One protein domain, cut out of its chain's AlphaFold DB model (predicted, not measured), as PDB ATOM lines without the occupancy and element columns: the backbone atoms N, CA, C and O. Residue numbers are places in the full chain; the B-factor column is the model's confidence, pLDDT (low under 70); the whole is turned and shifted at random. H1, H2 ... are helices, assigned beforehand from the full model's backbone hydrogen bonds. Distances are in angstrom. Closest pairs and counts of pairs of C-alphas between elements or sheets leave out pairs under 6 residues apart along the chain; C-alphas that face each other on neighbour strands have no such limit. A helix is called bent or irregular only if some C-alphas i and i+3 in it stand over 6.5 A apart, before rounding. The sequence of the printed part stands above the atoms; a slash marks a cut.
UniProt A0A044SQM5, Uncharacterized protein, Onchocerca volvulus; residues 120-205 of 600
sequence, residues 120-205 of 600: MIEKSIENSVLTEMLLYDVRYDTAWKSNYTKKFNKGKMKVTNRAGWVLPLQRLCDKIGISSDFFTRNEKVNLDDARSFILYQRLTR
ATOM      1  N   MET A 120     -20.837 -30.174 -51.151       84.68
ATOM      2  CA  MET A 120     -21.524 -28.951 -50.716       84.68
ATOM      3  C   MET A 120     -22.768 -29.245 -49.866       84.68
ATOM      4  O   MET A 120     -22.978 -28.587 -48.846       84.68
ATOM      5  N   ILE A 121     -23.587 -30.234 -50.245       85.24
ATOM      6  CA  ILE A 121     -24.768 -30.621 -49.459       85.24
ATOM      7  C   ILE A 121     -24.357 -31.224 -48.115       85.24
ATOM      8  O   ILE A 121     -24.991 -30.931 -47.102       85.24
ATOM      9  N   GLU A 122     -23.295 -32.023 -48.057       85.14
ATOM     10  CA  GLU A 122     -22.804 -32.567 -46.787       85.14
ATOM     11  C   GLU A 122     -22.327 -31.459 -45.845       85.14
ATOM     12  O   GLU A 122     -22.766 -31.403 -44.696       85.14
ATOM     13  N   LYS A 123     -21.547 -30.502 -46.355       86.01
ATOM     14  CA  LYS A 123     -21.125 -29.310 -45.600       86.01
ATOM     15  C   LYS A 123     -22.300 -28.434 -45.162       86.01
ATOM     16  O   LYS A 123     -22.214 -27.743 -44.148       86.01
ATOM     17  N   SER A 124     -23.411 -28.455 -45.902       86.44
ATOM     18  CA  SER A 124     -24.596 -27.662 -45.563       86.44
ATOM     19  C   SER A 124     -25.248 -28.094 -44.246       86.44
ATOM     20  O   SER A 124     -25.789 -27.246 -43.545       86.44
ATOM     21  N   ILE A 125     -25.112 -29.360 -43.828       83.40
ATOM     22  CA  ILE A 125     -25.738 -29.899 -42.603       83.40
ATOM     23  C   ILE A 125     -25.403 -29.069 -41.355       83.40
ATOM     24  O   ILE A 125     -26.254 -28.914 -40.469       83.40
ATOM     25  N   GLU A 126     -24.181 -28.539 -41.299       82.33
ATOM     26  CA  GLU A 126     -23.655 -27.730 -40.195       82.33
ATOM     27  C   GLU A 126     -23.618 -26.228 -40.519       82.33
ATOM     28  O   GLU A 126     -23.452 -25.401 -39.626       82.33
ATOM     29  N   ASN A 127     -23.831 -25.852 -41.783       82.68
ATOM     30  CA  ASN A 127     -23.780 -24.472 -42.247       82.68
ATOM     31  C   ASN A 127     -25.165 -23.993 -42.715       82.68
ATOM     32  O   ASN A 127     -25.608 -24.265 -43.833       82.68
ATOM     33  N   SER A 128     -25.835 -23.217 -41.854       80.41
ATOM     34  CA  SER A 128     -27.166 -22.650 -42.128       80.41
ATOM     35  C   SER A 128     -27.194 -21.750 -43.365       80.41
ATOM     36  O   SER A 128     -28.196 -21.765 -44.074       80.41
ATOM     37  N   VAL A 129     -26.137 -20.974 -43.620       75.05
ATOM     38  CA  VAL A 129     -26.077 -20.046 -44.764       75.05
ATOM     39  C   VAL A 129     -25.940 -20.830 -46.064       75.05
ATOM     40  O   VAL A 129     -26.650 -20.570 -47.030       75.05
ATOM     41  N   LEU A 130     -25.071 -21.845 -46.067       80.51
ATOM     42  CA  LEU A 130     -24.909 -22.745 -47.206       80.51
ATOM     43  C   LEU A 130     -26.195 -23.536 -47.481       80.51
ATOM     44  O   LEU A 130     -26.581 -23.673 -48.636       80.51
ATOM     45  N   THR A 131     -26.878 -24.009 -46.433       84.65
ATOM     46  CA  THR A 131     -28.185 -24.676 -46.564       84.65
ATOM     47  C   THR A 131     -29.204 -23.772 -47.248       84.65
ATOM     48  O   THR A 131     -29.839 -24.200 -48.205       84.65
ATOM     49  N   GLU A 132     -29.350 -22.528 -46.788       82.18
ATOM     50  CA  GLU A 132     -30.287 -21.562 -47.370       82.18
ATOM     51  C   GLU A 132     -29.959 -21.277 -48.841       82.18
ATOM     52  O   GLU A 132     -30.835 -21.365 -49.700       82.18
ATOM     53  N   MET A 133     -28.682 -21.047 -49.154       78.33
ATOM     54  CA  MET A 133     -28.222 -20.815 -50.523       78.33
ATOM     55  C   MET A 133     -28.547 -21.995 -51.454       78.33
ATOM     56  O   MET A 133     -29.069 -21.793 -52.546       78.33
ATOM     57  N   LEU A 134     -28.282 -23.231 -51.018       85.00
ATOM     58  CA  LEU A 134     -28.575 -24.441 -51.797       85.00
ATOM     59  C   LEU A 134     -30.081 -24.733 -51.907       85.00
ATOM     60  O   LEU A 134     -30.517 -25.329 -52.888       85.00
ATOM     61  N   LEU A 135     -30.879 -24.354 -50.903       86.83
ATOM     62  CA  LEU A 135     -32.332 -24.555 -50.897       86.83
ATOM     63  C   LEU A 135     -33.091 -23.564 -51.773       86.83
ATOM     64  O   LEU A 135     -34.223 -23.872 -52.136       86.83
ATOM     65  N   TYR A 136     -32.533 -22.398 -52.095       83.42
ATOM     66  CA  TYR A 136     -33.202 -21.378 -52.917       83.42
ATOM     67  C   TYR A 136     -32.636 -21.240 -54.329       83.42
ATOM     68  O   TYR A 136     -33.247 -20.593 -55.177       83.42
ATOM     69  N   ASP A 137     -31.509 -21.882 -54.610       78.31
ATOM     70  CA  ASP A 137     -30.956 -21.933 -55.951       78.31
ATOM     71  C   ASP A 137     -31.503 -23.138 -56.726       78.31
ATOM     72  O   ASP A 137     -31.161 -24.293 -56.461       78.31
ATOM     73  N   VAL A 138     -32.320 -22.830 -57.738       75.74
ATOM     74  CA  VAL A 138     -32.982 -23.793 -58.633       75.74
ATOM     75  C   VAL A 138     -32.017 -24.802 -59.270       75.74
ATOM     76  O   VAL A 138     -32.401 -25.916 -59.623       75.74
ATOM     77  N   ARG A 139     -30.728 -24.451 -59.400       75.37
ATOM     78  CA  ARG A 139     -29.698 -25.340 -59.961       75.37
ATOM     79  C   ARG A 139     -29.469 -26.590 -59.108       75.37
ATOM     80  O   ARG A 139     -29.021 -27.602 -59.644       75.37
ATOM     81  N   TYR A 140     -29.782 -26.540 -57.812       83.96
ATOM     82  CA  TYR A 140     -29.548 -27.633 -56.865       83.96
ATOM     83  C   TYR A 140     -30.817 -28.405 -56.478       83.96
ATOM     84  O   TYR A 140     -30.743 -29.314 -55.652       83.96
ATOM     85  N   ASP A 141     -31.968 -28.136 -57.098       84.93
ATOM     86  CA  ASP A 141     -33.251 -28.767 -56.735       84.93
ATOM     87  C   ASP A 141     -33.205 -30.294 -56.815       84.93
ATOM     88  O   ASP A 141     -33.698 -31.003 -55.937       84.93
ATOM     89  N   THR A 142     -32.526 -30.812 -57.839       83.13
ATOM     90  CA  THR A 142     -32.349 -32.256 -58.061       83.13
ATOM     91  C   THR A 142     -31.269 -32.882 -57.176       83.13
ATOM     92  O   THR A 142     -31.138 -34.108 -57.120       83.13
ATOM     93  N   ALA A 143     -30.483 -32.063 -56.475       84.65
ATOM     94  CA  ALA A 143     -29.380 -32.531 -55.656       84.65
ATOM     95  C   ALA A 143     -29.844 -33.019 -54.270       84.65
ATOM     96  O   ALA A 143     -29.160 -33.841 -53.661       84.65
ATOM     97  N   TRP A 144     -31.035 -32.618 -53.809       86.27
ATOM     98  CA  TRP A 144     -31.637 -33.006 -52.524       86.27
ATOM     99  C   TRP A 144     -32.247 -34.423 -52.523       86.27
ATOM    100  O   TRP A 144     -33.454 -34.626 -52.388       86.27
ATOM    101  N   LYS A 145     -31.385 -35.434 -52.643       82.60
ATOM    102  CA  LYS A 145     -31.725 -36.867 -52.577       82.60
ATOM    103  C   LYS A 145     -32.366 -37.278 -51.236       82.60
ATOM    104  O   LYS A 145     -32.014 -36.773 -50.174       82.60
ATOM    105  N   SER A 146     -33.252 -38.275 -51.264       77.13
ATOM    106  CA  SER A 146     -33.993 -38.784 -50.089       77.13
ATOM    107  C   SER A 146     -33.113 -39.309 -48.943       77.13
ATOM    108  O   SER A 146     -33.528 -39.339 -47.786       77.13
ATOM    109  N   ASN A 147     -31.871 -39.709 -49.226       76.36
ATOM    110  CA  ASN A 147     -30.924 -40.135 -48.195       76.36
ATOM    111  C   ASN A 147     -30.464 -38.978 -47.289       76.36
ATOM    112  O   ASN A 147     -30.099 -39.234 -46.140       76.36
ATOM    113  N   TYR A 148     -30.522 -37.722 -47.746       76.15
ATOM    114  CA  TYR A 148     -30.180 -36.564 -46.916       76.15
ATOM    115  C   TYR A 148     -31.173 -36.357 -45.771       76.15
ATOM    116  O   TYR A 148     -30.760 -35.938 -44.694       76.15
ATOM    117  N   THR A 149     -32.438 -36.767 -45.916       71.56
ATOM    118  CA  THR A 149     -33.425 -36.725 -44.825       71.56
ATOM    119  C   THR A 149     -32.910 -37.462 -43.586       71.56
ATOM    120  O   THR A 149     -33.034 -36.969 -42.471       71.56
ATOM    121  N   LYS A 150     -32.227 -38.604 -43.745       72.26
ATOM    122  CA  LYS A 150     -31.624 -39.317 -42.605       72.26
ATOM    123  C   LYS A 150     -30.472 -38.533 -41.970       72.26
ATOM    124  O   LYS A 150     -30.372 -38.503 -40.751       72.26
ATOM    125  N   LYS A 151     -29.641 -37.868 -42.781       74.75
ATOM    126  CA  LYS A 151     -28.489 -37.077 -42.312       74.75
ATOM    127  C   LYS A 151     -28.910 -35.810 -41.550       74.75
ATOM    128  O   LYS A 151     -28.250 -35.420 -40.592       74.75
ATOM    129  N   PHE A 152     -30.025 -35.183 -41.934       75.49
ATOM    130  CA  PHE A 152     -30.586 -34.025 -41.224       75.49
ATOM    131  C   PHE A 152     -31.463 -34.413 -40.020       75.49
ATOM    132  O   PHE A 152     -31.700 -33.583 -39.137       75.49
ATOM    133  N   ASN A 153     -31.931 -35.657 -39.934       76.77
ATOM    134  CA  ASN A 153     -32.717 -36.130 -38.799       76.77
ATOM    135  C   ASN A 153     -31.792 -36.504 -37.631       76.77
ATOM    136  O   ASN A 153     -31.354 -37.646 -37.521       76.77
ATOM    137  N   LYS A 154     -31.524 -35.566 -36.712       68.67
ATOM    138  CA  LYS A 154     -30.824 -35.841 -35.438       68.67
ATOM    139  C   LYS A 154     -31.722 -36.587 -34.426       68.67
ATOM    140  O   LYS A 154     -31.724 -36.279 -33.241       68.67
ATOM    141  N   GLY A 155     -32.500 -37.564 -34.897       61.26
ATOM    142  CA  GLY A 155     -33.036 -38.627 -34.051       61.26
ATOM    143  C   GLY A 155     -34.400 -38.441 -33.385       61.26
ATOM    144  O   GLY A 155     -34.570 -39.071 -32.349       61.26
ATOM    145  N   LYS A 156     -35.378 -37.678 -33.924       59.91
ATOM    146  CA  LYS A 156     -36.802 -37.787 -33.475       59.91
ATOM    147  C   LYS A 156     -37.877 -37.025 -34.275       59.91
ATOM    148  O   LYS A 156     -38.982 -36.854 -33.769       59.91
ATOM    149  N   MET A 157     -37.635 -36.593 -35.514       64.83
ATOM    150  CA  MET A 157     -38.680 -35.899 -36.290       64.83
ATOM    151  C   MET A 157     -39.390 -36.866 -37.247       64.83
ATOM    152  O   MET A 157     -38.769 -37.413 -38.160       64.83
ATOM    153  N   LYS A 158     -40.691 -37.107 -37.018       73.38
ATOM    154  CA  LYS A 158     -41.568 -37.845 -37.941       73.38
ATOM    155  C   LYS A 158     -42.163 -36.861 -38.947       73.38
ATOM    156  O   LYS A 158     -43.166 -36.219 -38.660       73.38
ATOM    157  N   VAL A 159     -41.536 -36.754 -40.114       83.42
ATOM    158  CA  VAL A 159     -42.115 -36.089 -41.291       83.42
ATOM    159  C   VAL A 159     -42.722 -37.147 -42.211       83.42
ATOM    160  O   VAL A 159     -42.152 -38.234 -42.350       83.42
ATOM    161  N   THR A 160     -43.884 -36.868 -42.802       87.71
ATOM    162  CA  THR A 160     -44.489 -37.772 -43.794       87.71
ATOM    163  C   THR A 160     -43.784 -37.594 -45.133       87.71
ATOM    164  O   THR A 160     -43.345 -38.570 -45.730       87.71
ATOM    165  N   ASN A 161     -43.524 -36.348 -45.541       89.83
ATOM    166  CA  ASN A 161     -42.737 -36.053 -46.731       89.83
ATOM    167  C   ASN A 161     -41.260 -36.428 -46.524       89.83
ATOM    168  O   ASN A 161     -40.529 -35.790 -45.764       89.83
ATOM    169  N   ARG A 162     -40.815 -37.487 -47.210       87.27
ATOM    170  CA  ARG A 162     -39.455 -38.047 -47.093       87.27
ATOM    171  C   ARG A 162     -38.455 -37.474 -48.100       87.27
ATOM    172  O   ARG A 162     -37.383 -38.054 -48.277       87.27
ATOM    173  N   ALA A 163     -38.776 -36.380 -48.787       89.77
ATOM    174  CA  ALA A 163     -37.831 -35.766 -49.712       89.77
ATOM    175  C   ALA A 163     -36.613 -35.168 -48.974       89.77
ATOM    176  O   ALA A 163     -36.698 -34.749 -47.816       89.77
ATOM    177  N   GLY A 164     -35.456 -35.137 -49.646       89.02
ATOM    178  CA  GLY A 164     -34.171 -34.751 -49.045       89.02
ATOM    179  C   GLY A 164     -34.101 -33.310 -48.542       89.02
ATOM    180  O   GLY A 164     -33.348 -33.020 -47.617       89.02
ATOM    181  N   TRP A 165     -34.902 -32.423 -49.133       91.75
ATOM    182  CA  TRP A 165     -34.951 -30.990 -48.837       91.75
ATOM    183  C   TRP A 165     -35.854 -30.639 -47.645       91.75
ATOM    184  O   TRP A 165     -35.733 -29.546 -47.099       91.75
ATOM    185  N   VAL A 166     -36.733 -31.551 -47.206       91.88
ATOM    186  CA  VAL A 166     -37.802 -31.259 -46.229       91.88
ATOM    187  C   VAL A 166     -37.250 -30.834 -44.874       91.88
ATOM    188  O   VAL A 166     -37.620 -29.782 -44.367       91.88
ATOM    189  N   LEU A 167     -36.348 -31.619 -44.282       90.16
ATOM    190  CA  LEU A 167     -35.769 -31.297 -42.972       90.16
ATOM    191  C   LEU A 167     -34.838 -30.071 -42.994       90.16
ATOM    192  O   LEU A 167     -34.939 -29.254 -42.079       90.16
ATOM    193  N   PRO A 168     -33.954 -29.897 -44.000       89.54
ATOM    194  CA  PRO A 168     -33.220 -28.643 -44.176       89.54
ATOM    195  C   PRO A 168     -34.145 -27.421 -44.227       89.54
ATOM    196  O   PRO A 168     -33.909 -26.440 -43.521       89.54
ATOM    197  N   LEU A 169     -35.226 -27.499 -45.012       91.24
ATOM    198  CA  LEU A 169     -36.185 -26.408 -45.161       91.24
ATOM    199  C   LEU A 169     -37.006 -26.181 -43.888       91.24
ATOM    200  O   LEU A 169     -37.239 -25.038 -43.510       91.24
ATOM    201  N   GLN A 170     -37.388 -27.245 -43.181       89.93
ATOM    202  CA  GLN A 170     -38.046 -27.157 -41.878       89.93
ATOM    203  C   GLN A 170     -37.180 -26.405 -40.864       89.93
ATOM    204  O   GLN A 170     -37.666 -25.459 -40.258       89.93
ATOM    205  N   ARG A 171     -35.890 -26.746 -40.740       87.80
ATOM    206  CA  ARG A 171     -34.969 -26.022 -39.846       87.80
ATOM    207  C   ARG A 171     -34.897 -24.530 -40.180       87.80
ATOM    208  O   ARG A 171     -34.800 -23.698 -39.280       87.80
ATOM    209  N   LEU A 172     -34.930 -24.188 -41.470       86.18
ATOM    210  CA  LEU A 172     -34.974 -22.800 -41.912       86.18
ATOM    211  C   LEU A 172     -36.294 -22.129 -41.492       86.18
ATOM    212  O   LEU A 172     -36.270 -21.037 -40.926       86.18
ATOM    213  N   CYS A 173     -37.433 -22.785 -41.720       89.21
ATOM    214  CA  CYS A 173     -38.751 -22.316 -41.289       89.21
ATOM    215  C   CYS A 173     -38.823 -22.088 -39.774       89.21
ATOM    216  O   CYS A 173     -39.289 -21.027 -39.356       89.21
ATOM    217  N   ASP A 174     -38.293 -23.010 -38.969       88.29
ATOM    218  CA  ASP A 174     -38.252 -22.908 -37.507       88.29
ATOM    219  C   ASP A 174     -37.457 -21.667 -37.064       88.29
ATOM    220  O   ASP A 174     -37.905 -20.914 -36.200       88.29
ATOM    221  N   LYS A 175     -36.325 -21.377 -37.723       85.78
ATOM    222  CA  LYS A 175     -35.517 -20.166 -37.476       85.78
ATOM    223  C   LYS A 175     -36.269 -18.869 -37.801       85.78
ATOM    224  O   LYS A 175     -36.042 -17.851 -37.153       85.78
ATOM    225  N   ILE A 176     -37.135 -18.882 -38.815       83.28
ATOM    226  CA  ILE A 176     -37.912 -17.708 -39.257       83.28
ATOM    227  C   ILE A 176     -39.231 -17.571 -38.466       83.28
ATOM    228  O   ILE A 176     -39.856 -16.503 -38.464       83.28
ATOM    229  N   GLY A 177     -39.662 -18.641 -37.789       85.33
ATOM    230  CA  GLY A 177     -40.958 -18.734 -37.119       85.33
ATOM    231  C   GLY A 177     -42.120 -18.964 -38.091       85.33
ATOM    232  O   GLY A 177     -43.175 -18.354 -37.938       85.33
ATOM    233  N   ILE A 178     -41.921 -19.787 -39.124       87.87
ATOM    234  CA  ILE A 178     -42.965 -20.197 -40.080       87.87
ATOM    235  C   ILE A 178     -43.297 -21.668 -39.835       87.87
ATOM    236  O   ILE A 178     -42.390 -22.488 -39.731       87.87
ATOM    237  N   SER A 179     -44.586 -22.024 -39.785       91.20
ATOM    238  CA  SER A 179     -44.972 -23.436 -39.679       91.20
ATOM    239  C   SER A 179     -44.549 -24.207 -40.929       91.20
ATOM    240  O   SER A 179     -44.889 -23.844 -42.055       91.20
ATOM    241  N   SER A 180     -43.824 -25.301 -40.718       91.40
ATOM    242  CA  SER A 180     -43.392 -26.233 -41.761       91.40
ATOM    243  C   SER A 180     -44.416 -27.344 -42.033       91.40
ATOM    244  O   SER A 180     -44.189 -28.192 -42.898       91.40
ATOM    245  N   ASP A 181     -45.566 -27.349 -41.344       91.72
ATOM    246  CA  ASP A 181     -46.590 -28.400 -41.461       91.72
ATOM    247  C   ASP A 181     -47.086 -28.585 -42.902       91.72
ATOM    248  O   ASP A 181     -47.324 -29.715 -43.331       91.72
ATOM    249  N   PHE A 182     -47.164 -27.487 -43.663       90.19
ATOM    250  CA  PHE A 182     -47.636 -27.470 -45.050       90.19
ATOM    251  C   PHE A 182     -46.914 -28.488 -45.946       90.19
ATOM    252  O   PHE A 182     -47.560 -29.188 -46.721       90.19
ATOM    253  N   PHE A 183     -45.589 -28.595 -45.825       93.01
ATOM    254  CA  PHE A 183     -44.775 -29.483 -46.660       93.01
ATOM    255  C   PHE A 183     -44.218 -30.693 -45.903       93.01
ATOM    256  O   PHE A 183     -43.856 -31.682 -46.532       93.01
ATOM    257  N   THR A 184     -44.164 -30.657 -44.568       91.62
ATOM    258  CA  THR A 184     -43.695 -31.799 -43.760       91.62
ATOM    259  C   THR A 184     -44.755 -32.886 -43.595       91.62
ATOM    260  O   THR A 184     -44.387 -34.059 -43.502       91.62
ATOM    261  N   ARG A 185     -46.051 -32.520 -43.576       90.55
ATOM    262  CA  ARG A 185     -47.181 -33.455 -43.416       90.55
ATOM    263  C   ARG A 185     -47.826 -33.895 -44.732       90.55
ATOM    264  O   ARG A 185     -48.624 -34.831 -44.720       90.55
ATOM    265  N   ASN A 186     -47.462 -33.283 -45.857       89.86
ATOM    266  CA  ASN A 186     -48.030 -33.595 -47.168       89.86
ATOM    267  C   ASN A 186     -46.948 -34.086 -48.145       89.86
ATOM    268  O   ASN A 186     -46.104 -33.312 -48.594       89.86
ATOM    269  N   GLU A 187     -46.996 -35.372 -48.500       88.84
ATOM    270  CA  GLU A 187     -46.046 -36.011 -49.428       88.84
ATOM    271  C   GLU A 187     -46.174 -35.514 -50.876       88.84
ATOM    272  O   GLU A 187     -45.237 -35.657 -51.657       88.84
ATOM    273  N   LYS A 188     -47.314 -34.912 -51.245       89.79
ATOM    274  CA  LYS A 188     -47.551 -34.394 -52.603       89.79
ATOM    275  C   LYS A 188     -46.899 -33.031 -52.844       89.79
ATOM    276  O   LYS A 188     -46.794 -32.605 -53.992       89.79
ATOM    277  N   VAL A 189     -46.475 -32.343 -51.784       91.03
ATOM    278  CA  VAL A 189     -45.860 -31.014 -51.875       91.03
ATOM    279  C   VAL A 189     -44.404 -31.162 -52.309       91.03
ATOM    280  O   VAL A 189     -43.596 -31.799 -51.632       91.03
ATOM    281  N   ASN A 190     -44.072 -30.564 -53.451       91.51
ATOM    282  CA  ASN A 190     -42.698 -30.471 -53.941       91.51
ATOM    283  C   ASN A 190     -41.989 -29.223 -53.372       91.51
ATOM    284  O   ASN A 190     -42.587 -28.403 -52.669       91.51
ATOM    285  N   LEU A 191     -40.695 -29.087 -53.671       90.40
ATOM    286  CA  LEU A 191     -39.873 -27.981 -53.174       90.40
ATOM    287  C   LEU A 191     -40.370 -26.611 -53.671       90.40
ATOM    288  O   LEU A 191     -40.339 -25.647 -52.909       90.40
ATOM    289  N   ASP A 192     -40.868 -26.518 -54.903       87.90
ATOM    290  CA  ASP A 192     -41.365 -25.260 -55.475       87.90
ATOM    291  C   ASP A 192     -42.652 -24.786 -54.796       87.90
ATOM    292  O   ASP A 192     -42.790 -23.609 -54.451       87.90
ATOM    293  N   ASP A 193     -43.566 -25.715 -54.516       88.85
ATOM    294  CA  ASP A 193     -44.787 -25.447 -53.761       88.85
ATOM    295  C   ASP A 193     -44.447 -25.020 -52.319       88.85
ATOM    296  O   ASP A 193     -45.032 -24.070 -51.791       88.85
ATOM    297  N   ALA A 194     -43.449 -25.656 -51.692       90.75
ATOM    298  CA  ALA A 194     -42.963 -25.279 -50.364       90.75
ATOM    299  C   ALA A 194     -42.312 -23.880 -50.350       90.75
ATOM    300  O   ALA A 194     -42.622 -23.065 -49.477       90.75
ATOM    301  N   ARG A 195     -41.463 -23.556 -51.336       89.43
ATOM    302  CA  ARG A 195     -40.876 -22.211 -51.508       89.43
ATOM    303  C   ARG A 195     -41.959 -21.158 -51.710       89.43
ATOM    304  O   ARG A 195     -41.919 -20.117 -51.057       89.43
ATOM    305  N   SER A 196     -42.939 -21.448 -52.563       87.33
ATOM    306  CA  SER A 196     -44.085 -20.573 -52.823       87.33
ATOM    307  C   SER A 196     -44.891 -20.299 -51.553       87.33
ATOM    308  O   SER A 196     -45.254 -19.154 -51.288       87.33
ATOM    309  N   PHE A 197     -45.125 -21.319 -50.725       88.40
ATOM    310  CA  PHE A 197     -45.789 -21.164 -49.431       88.40
ATOM    311  C   PHE A 197     -44.977 -20.303 -48.450       88.40
ATOM    312  O   PHE A 197     -45.523 -19.398 -47.821       88.40
ATOM    313  N   ILE A 198     -43.667 -20.532 -48.336       88.21
ATOM    314  CA  ILE A 198     -42.795 -19.741 -47.454       88.21
ATOM    315  C   ILE A 198     -42.739 -18.280 -47.910       88.21
ATOM    316  O   ILE A 198     -42.815 -17.368 -47.084       88.21
ATOM    317  N   LEU A 199     -42.641 -18.050 -49.222       87.07
ATOM    318  CA  LEU A 199     -42.694 -16.718 -49.817       87.07
ATOM    319  C   LEU A 199     -44.016 -16.022 -49.471       87.07
ATOM    320  O   LEU A 199     -43.986 -14.879 -49.016       87.07
ATOM    321  N   TYR A 200     -45.153 -16.716 -49.614       86.56
ATOM    322  CA  TYR A 200     -46.464 -16.201 -49.212       86.56
ATOM    323  C   TYR A 200     -46.452 -15.762 -47.745       86.56
ATOM    324  O   TYR A 200     -46.686 -14.592 -47.465       86.56
ATOM    325  N   GLN A 201     -46.080 -16.659 -46.826       86.22
ATOM    326  CA  GLN A 201     -46.050 -16.386 -45.383       86.22
ATOM    327  C   GLN A 201     -45.152 -15.194 -45.021       86.22
ATOM    328  O   GLN A 201     -45.503 -14.361 -44.185       86.22
ATOM    329  N   ARG A 202     -43.983 -15.067 -45.659       84.38
ATOM    330  CA  ARG A 202     -43.061 -13.945 -45.413       84.38
ATOM    331  C   ARG A 202     -43.625 -12.602 -45.885       84.38
ATOM    332  O   ARG A 202     -43.399 -11.584 -45.215       84.38
ATOM    333  N   LEU A 203     -44.326 -12.597 -47.020       82.67
ATOM    334  CA  LEU A 203     -44.907 -11.393 -47.613       82.67
ATOM    335  C   LEU A 203     -46.221 -10.971 -46.944       82.67
ATOM    336  O   LEU A 203     -46.458  -9.769 -46.845       82.67
ATOM    337  N   THR A 204     -47.036 -11.918 -46.469       78.96
ATOM    338  CA  THR A 204     -48.324 -11.648 -45.805       78.96
ATOM    339  C   THR A 204     -48.216 -11.436 -44.302       78.96
ATOM    340  O   THR A 204     -49.155 -10.916 -43.704       78.96
ATOM    341  N   ARG A 205     -47.085 -11.786 -43.670       73.78
ATOM    342  CA  ARG A 205     -46.862 -11.486 -42.250       73.78
ATOM    343  C   ARG A 205     -47.094  -9.990 -42.016       73.78
ATOM    344  O   ARG A 205     -46.381  -9.145 -42.557       73.78
TER     345      ARG A 205
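AT A GLANCE: This is residues 120 to 205 of the 600 residues of an uncharacterized protein of Onchocerca volvulus (UniProt A0A044SQM5). A rounded cluster of helices has H5 in its middle: H2 crosses it steeply, H7 runs beside it nearly parallel, and the short H4 and H6 meet its beginning. H1 packs on H2 at the rim, and H3 lies near H2 and the start of H7. You have 86 printed residues with seven named helices, H1 to H7 in order, and no named strand; the class is all helix. The whole is compact, with a radius of gyration of the C-alphas of 11.9 A and spans of 33 by 25 by 22 A.

HOW THE PARTS SIT: Start at H1, residues 120 to 124, which touches H2, residues 128 to 136; their closest C-alphas, Ser 124 and Thr 131, are 4.8 A apart. H3, residues 138 to 143, is close to H2 but not clearly touching, with C-alphas 134 and 140 at 6.1 A. H4, residues 147 to 152, touches the hub, H5, residues 166 to 176, at C-alphas 152 and 167, 6.1 A apart, with a shallow tilt of 30 degrees, the same way. H2 touches H5 at C-alphas 131 and 168, 6.8 A apart, with a steep tilt of 64 degrees, opposite ways. H6, residues 181 to 184, touches H5 at C-alphas 166 and 184, 6.4 A apart. H7, residues 191 to 204, only just touches H6, with 3 pairs of C-alphas within 8 A, the closest Phe 183 and Ala 194 at 5.9 A, and with residues 194 to 197 alone. H7 is close to H5 but not clearly touching, with C-alphas 173 and 198 at 7.8 A and a shallow tilt of 10 degrees, the same way. Every O i to N i+4 pair is within hydrogen-bond range in H1, H2, H5 and H7, against 1 of 2 in H4 and 0 of 2 in H3, where 2 of 3 O i to N i+3 pairs are; H6 is too short for an O i to N i+4 pair.

IN THESE COORDINATES: Find C-alpha 120, where H1 begins, at (-21.524, -28.951, -50.716). H2 is 12.4 A long, and H3 is irregular, with C-alphas 139 and 142 7.6 A apart. H5 runs 15.2 A from C-alpha 166 at (-37.802, -31.259, -46.229), and H7 runs 19.8 A to C-alpha 204 at (-48.324, -11.648, -45.805).

THE WHOLE: The C-alphas farthest apart, Asn 147 and Thr 204, are 33.5 A apart. The printed part has no cut, and the link from H4 to H5, residues 153 to 165, is long. Look there for low confidence: residues 154 to 157 are under 70 in pLDDT, against a mean of 84.0 for the printed part.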